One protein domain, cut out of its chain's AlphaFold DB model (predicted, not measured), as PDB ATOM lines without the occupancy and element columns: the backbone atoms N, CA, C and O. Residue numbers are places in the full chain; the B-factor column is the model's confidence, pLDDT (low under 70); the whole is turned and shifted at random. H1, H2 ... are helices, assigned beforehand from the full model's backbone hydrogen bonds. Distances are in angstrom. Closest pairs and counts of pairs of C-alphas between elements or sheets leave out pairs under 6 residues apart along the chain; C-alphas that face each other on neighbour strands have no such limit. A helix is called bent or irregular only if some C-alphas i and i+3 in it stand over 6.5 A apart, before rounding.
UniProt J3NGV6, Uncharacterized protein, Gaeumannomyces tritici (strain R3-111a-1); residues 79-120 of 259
ATOM      1  N   MET A  79      30.854 -18.337   9.346       56.66
ATOM      2  CA  MET A  79      30.027 -17.811   8.251       56.66
ATOM      3  C   MET A  79      30.970 -17.265   7.181       56.66
ATOM      4  O   MET A  79      31.324 -16.086   7.183       56.66
ATOM      5  N   ASN A  80      31.455 -18.158   6.324       58.38
ATOM      6  CA  ASN A  80      32.458 -17.844   5.323       58.38
ATOM      7  C   ASN A  80      31.844 -17.005   4.196       58.38
ATOM      8  O   ASN A  80      31.313 -17.512   3.211       58.38
ATOM      9  N   GLU A  81      32.058 -15.692   4.258       59.88
ATOM     10  CA  GLU A  81      31.865 -14.778   3.117       59.88
ATOM     11  C   GLU A  81      32.625 -15.272   1.860       59.88
ATOM     12  O   GLU A  81      32.232 -15.000   0.728       59.88
ATOM     13  N   LYS A  82      33.679 -16.074   2.073       63.00
ATOM     14  CA  LYS A  82      34.488 -16.771   1.063       63.00
ATOM     15  C   LYS A  82      33.779 -17.952   0.377       63.00
ATOM     16  O   LYS A  82      34.077 -18.229  -0.780       63.00
ATOM     17  N   GLU A  83      32.843 -18.634   1.037       66.06
ATOM     18  CA  GLU A  83      32.017 -19.678   0.401       66.06
ATOM     19  C   GLU A  83      30.999 -19.046  -0.540       66.06
ATOM     20  O   GLU A  83      30.867 -19.481  -1.681       66.06
ATOM     21  N   ILE A  84      30.366 -17.946  -0.120       66.12
ATOM     22  CA  ILE A  84      29.522 -17.140  -1.013       66.12
ATOM     23  C   ILE A  84      30.365 -16.669  -2.208       66.12
ATOM     24  O   ILE A  84      29.950 -16.830  -3.353       66.12
ATOM     25  N   GLN A  85      31.593 -16.191  -1.969       68.81
ATOM     26  CA  GLN A  85      32.512 -15.796  -3.039       68.81
ATOM     27  C   GLN A  85      32.797 -16.920  -4.054       68.81
ATOM     28  O   GLN A  85      32.794 -16.660  -5.255       68.81
ATOM     29  N   LYS A  86      32.972 -18.174  -3.609       76.62
ATOM     30  CA  LYS A  86      33.211 -19.345  -4.480       76.62
ATOM     31  C   LYS A  86      32.109 -19.549  -5.529       76.62
ATOM     32  O   LYS A  86      32.390 -20.048  -6.616       76.62
ATOM     33  N   HIS A  87      30.874 -19.153  -5.223       72.12
ATOM     34  CA  HIS A  87      29.733 -19.242  -6.140       72.12
ATOM     35  C   HIS A  87      29.516 -17.976  -6.990       72.12
ATOM     36  O   HIS A  87      28.677 -17.985  -7.887       72.12
ATOM     37  N   TYR A  88      30.287 -16.910  -6.754       67.56
ATOM     38  CA  TYR A  88      30.146 -15.596  -7.391       67.56
ATOM     39  C   TYR A  88      31.362 -15.203  -8.256       67.56
ATOM     40  O   TYR A  88      31.718 -14.027  -8.330       67.56
ATOM     41  N   GLY A  89      31.964 -16.170  -8.959       78.38
ATOM     42  CA  GLY A  89      32.897 -15.952 -10.078       78.38
ATOM     43  C   GLY A  89      33.998 -14.913  -9.819       78.38
ATOM     44  O   GLY A  89      34.943 -15.171  -9.081       78.38
ATOM     45  N   GLU A  90      33.876 -13.745 -10.455       75.06
ATOM     46  CA  GLU A  90      34.841 -12.633 -10.386       75.06
ATOM     47  C   GLU A  90      34.660 -11.708  -9.166       75.06
ATOM     48  O   GLU A  90      35.475 -10.816  -8.925       75.06
ATOM     49  N   SER A  91      33.591 -11.877  -8.384       77.56
ATOM     50  CA  SER A  91      33.318 -11.003  -7.241       77.56
ATOM     51  C   SER A  91      34.297 -11.280  -6.104       77.56
ATOM     52  O   SER A  91      34.554 -12.427  -5.746       77.56
ATOM     53  N   THR A  92      34.807 -10.227  -5.466       81.94
ATOM     54  CA  THR A  92      35.556 -10.354  -4.209       81.94
ATOM     55  C   THR A  92      34.596 -10.443  -3.022       81.94
ATOM     56  O   THR A  92      33.497  -9.886  -3.073       81.94
ATOM     57  N   ALA A  93      35.005 -11.080  -1.916       75.81
ATOM     58  CA  ALA A  93      34.205 -11.103  -0.685       75.81
ATOM     59  C   ALA A  93      33.809  -9.682  -0.228       75.81
ATOM     60  O   ALA A  93      32.659  -9.448   0.131       75.81
ATOM     61  N   GLN A  94      34.720  -8.708  -0.351       77.94
ATOM     62  CA  GLN A  94      34.446  -7.292  -0.064       77.94
ATOM     63  C   GLN A  94      33.454  -6.650  -1.051       77.94
ATOM     64  O   GLN A  94      32.620  -5.845  -0.640       77.94
ATOM     65  N   GLY A  95      33.511  -7.002  -2.340       82.12
ATOM     66  CA  GLY A  95      32.550  -6.534  -3.344       82.12
ATOM     67  C   GLY A  95      31.131  -7.036  -3.067       82.12
ATOM     68  O   GLY A  95      30.177  -6.259  -3.123       82.12
ATOM     69  N   LEU A  96      31.001  -8.308  -2.676       80.88
ATOM     70  CA  LEU A  96      29.739  -8.889  -2.211       80.88
ATOM     71  C   LEU A  96      29.261  -8.210  -0.925       80.88
ATOM     72  O   LEU A  96      28.111  -7.780  -0.847       80.88
ATOM     73  N   GLU A  97      30.140  -8.043   0.065       83.69
ATOM     74  CA  GLU A  97      29.814  -7.364   1.322       83.69
ATOM     75  C   GLU A  97      29.270  -5.948   1.069       83.69
ATOM     76  O   GLU A  97      28.254  -5.567   1.652       83.69
ATOM     77  N   PHE A  98      29.874  -5.200   0.136       84.94
ATOM     78  CA  PHE A  98      29.424  -3.864  -0.255       84.94
ATOM     79  C   PHE A  98      28.014  -3.862  -0.865       84.94
ATOM     80  O   PHE A  98      27.203  -3.008  -0.502       84.94
ATOM     81  N   GLN A  99      27.679  -4.838  -1.717       83.19
ATOM     82  CA  GLN A  99      26.312  -5.013  -2.232       83.19
ATOM     83  C   GLN A  99      25.328  -5.373  -1.108       83.19
ATOM     84  O   GLN A  99      24.235  -4.816  -1.029       83.19
ATOM     85  N   PHE A 100      25.725  -6.234  -0.167       85.75
ATOM     86  CA  PHE A 100      24.885  -6.572   0.982       85.75
ATOM     87  C   PHE A 100      24.727  -5.422   1.993       85.75
ATOM     88  O   PHE A 100      23.804  -5.475   2.803       85.75
ATOM     89  N   ARG A 101      25.553  -4.361   1.975       86.56
ATOM     90  CA  ARG A 101      25.398  -3.203   2.884       86.56
ATOM     91  C   ARG A 101      24.133  -2.384   2.608       86.56
ATOM     92  O   ARG A 101      23.509  -1.941   3.571       86.56
ATOM     93  N   SER A 102      23.729  -2.189   1.348       86.00
ATOM     94  CA  SER A 102      22.433  -1.558   1.038       86.00
ATOM     95  C   SER A 102      21.285  -2.468   1.463       86.00
ATOM     96  O   SER A 102      20.466  -2.056   2.274       86.00
ATOM     97  N   VAL A 103      21.311  -3.742   1.058       85.81
ATOM     98  CA  VAL A 103      20.283  -4.736   1.416       85.81
ATOM     99  C   VAL A 103      20.104  -4.859   2.937       85.81
ATOM    100  O   VAL A 103      18.977  -4.900   3.420       85.81
ATOM    101  N   LYS A 104      21.191  -4.854   3.724       88.69
ATOM    102  CA  LYS A 104      21.145  -4.856   5.200       88.69
ATOM    103  C   LYS A 104      20.524  -3.572   5.771       88.69
ATOM    104  O   LYS A 104      19.794  -3.651   6.757       88.69
ATOM    105  N   ARG A 105      20.792  -2.402   5.173       87.75
ATOM    106  CA  ARG A 105      20.177  -1.119   5.564       87.75
ATOM    107  C   ARG A 105      18.678  -1.120   5.271       87.75
ATOM    108  O   ARG A 105      17.892  -0.781   6.148       87.75
ATOM    109  N   ASP A 106      18.301  -1.559   4.078       85.50
ATOM    110  CA  ASP A 106      16.918  -1.590   3.608       85.50
ATOM    111  C   ASP A 106      16.103  -2.616   4.414       85.50
ATOM    112  O   ASP A 106      15.016  -2.312   4.897       85.50
ATOM    113  N   ALA A 107      16.674  -3.792   4.699       86.12
ATOM    114  CA  ALA A 107      16.091  -4.784   5.604       86.12
ATOM    115  C   ALA A 107      15.923  -4.270   7.044       86.12
ATOM    116  O   ALA A 107      14.987  -4.688   7.731       86.12
ATOM    117  N   LYS A 108      16.795  -3.367   7.515       87.38
ATOM    118  CA  LYS A 108      16.597  -2.684   8.798       87.38
ATOM    119  C   LYS A 108      15.440  -1.686   8.708       87.38
ATOM    120  O   LYS A 108      14.541  -1.762   9.534       87.38
ATOM    121  N   ALA A 109      15.405  -0.834   7.683       85.25
ATOM    122  CA  ALA A 109      14.317   0.124   7.469       85.25
ATOM    123  C   ALA A 109      12.939  -0.560   7.366       85.25
ATOM    124  O   ALA A 109      11.971  -0.078   7.948       85.25
ATOM    125  N   LEU A 110      12.863  -1.725   6.710       86.50
ATOM    126  CA  LEU A 110      11.664  -2.570   6.662       86.50
ATOM    127  C   LEU A 110      11.228  -3.045   8.054       86.50
ATOM    128  O   LEU A 110      10.056  -2.926   8.400       86.50
ATOM    129  N   LYS A 111      12.160  -3.559   8.867       87.31
ATOM    130  CA  LYS A 111      11.869  -4.002  10.243       87.31
ATOM    131  C   LYS A 111      11.453  -2.839  11.139       87.31
ATOM    132  O   LYS A 111      10.473  -2.965  11.864       87.31
ATOM    133  N   ASP A 112      12.148  -1.711  11.037       85.31
ATOM    134  CA  ASP A 112      11.863  -0.494  11.796       85.31
ATOM    135  C   ASP A 112      10.512   0.126  11.373       85.31
ATOM    136  O   ASP A 112       9.848   0.756  12.190       85.31
ATOM    137  N   ALA A 113      10.065  -0.043  10.121       86.06
ATOM    138  CA  ALA A 113       8.726   0.349   9.662       86.06
ATOM    139  C   ALA A 113       7.627  -0.590  10.179       86.06
ATOM    140  O   ALA A 113       6.654  -0.110  10.755       86.06
ATOM    141  N   VAL A 114       7.813  -1.912  10.074       85.94
ATOM    142  CA  VAL A 114       6.869  -2.901  10.635       85.94
ATOM    143  C   VAL A 114       6.714  -2.718  12.148       85.94
ATOM    144  O   VAL A 114       5.594  -2.732  12.649       85.94
ATOM    145  N   ALA A 115       7.807  -2.462  12.874       85.69
ATOM    146  CA  ALA A 115       7.776  -2.175  14.311       85.69
ATOM    147  C   ALA A 115       7.036  -0.869  14.667       85.69
ATOM    148  O   ALA A 115       6.531  -0.741  15.778       85.69
ATOM    149  N   ARG A 116       6.948   0.089  13.731       84.75
ATOM    150  CA  ARG A 116       6.179   1.339  13.866       84.75
ATOM    151  C   ARG A 116       4.750   1.243  13.308       84.75
ATOM    152  O   ARG A 116       4.041   2.241  13.303       84.75
ATOM    153  N   GLY A 117       4.322   0.071  12.826       80.25
ATOM    154  CA  GLY A 117       3.018  -0.112  12.171       80.25
ATOM    155  C   GLY A 117       2.904   0.548  10.788       80.25
ATOM    156  O   GLY A 117       1.810   0.640  10.235       80.25
ATOM    157  N   GLU A 118       4.018   1.007  10.214       78.50
ATOM    158  CA  GLU A 118       4.075   1.632   8.891       78.50
ATOM    159  C   GLU A 118       4.125   0.576   7.778       78.50
ATOM    160  O   GLU A 118       4.632  -0.534   7.958       78.50
ATOM    161  N   ASN A 119       3.647   0.928   6.581       75.38
ATOM    162  CA  ASN A 119       3.674   0.010   5.446       75.38
ATOM    163  C   ASN A 119       5.132  -0.247   4.988       75.38
ATOM    164  O   ASN A 119       5.812   0.689   4.549       75.38
ATOM    165  N   PRO A 120       5.628  -1.503   5.016       72.75
ATOM    166  CA  PRO A 120       7.003  -1.813   4.626       72.75
ATOM    167  C   PRO A 120       7.300  -1.485   3.155       72.75
ATOM    168  O   PRO A 120       8.428  -1.133   2.822       72.75
TER     169      PRO A 120
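Overview. This is residues 79 to 120 of the 259 residues of an uncharacterized protein of Gaeumannomyces tritici (strain R3-111a-1) (UniProt J3NGV6). One long, slightly kinked helix, H2, makes nearly the whole length of a rod, and a short helix, H1, sits crosswise at its first end, the two making a corner. At the far end, residues 116 to 120 fold back beside the end of H2. The printed part has 42 residues with two named helices, H1 then H2, no named strand, and is all helix. It is only just extended, close to loose, with a radius of gyration of the C-alphas of 14.1 A and spans of 40 by 16 by 12 A.

Along the chain. H1 is residues 81 to 87, 10.5 A long, beginning at C-alpha 81 (31.865, -14.778, 3.117). H2 is residues 93 to 115, 31.7 A long, ending at C-alpha 115 (7.776, -2.175, 14.311). H2 has a kink of 30 degrees near residue 100; it is neither bent nor irregular, but only just: C-alphas 99 and 102 are 6.1 A apart.

Arrangement. H1 touches H2 at residues 93 to 97 alone; the closest C-alphas, of Gln 85 and Ala 93, are 5.5 A apart. They run opposite ways at a steep tilt of 69.9 degrees, only just short of about perpendicular. O i to N i+4 pairs are within hydrogen-bond range in 2 of 3 for H1 and 17 of 19 for H2.

Size, cuts and confidence. The C-alphas farthest apart, of Glu 90 and Gly 117, are 41.0 A apart. Residues 98 to 105, in H2, stand free. The link from H1 to H2 is tight, and the printed part has no cut. Mean pLDDT of the printed part is 78.8; residues 79 to 85 and residue 88 are under 70.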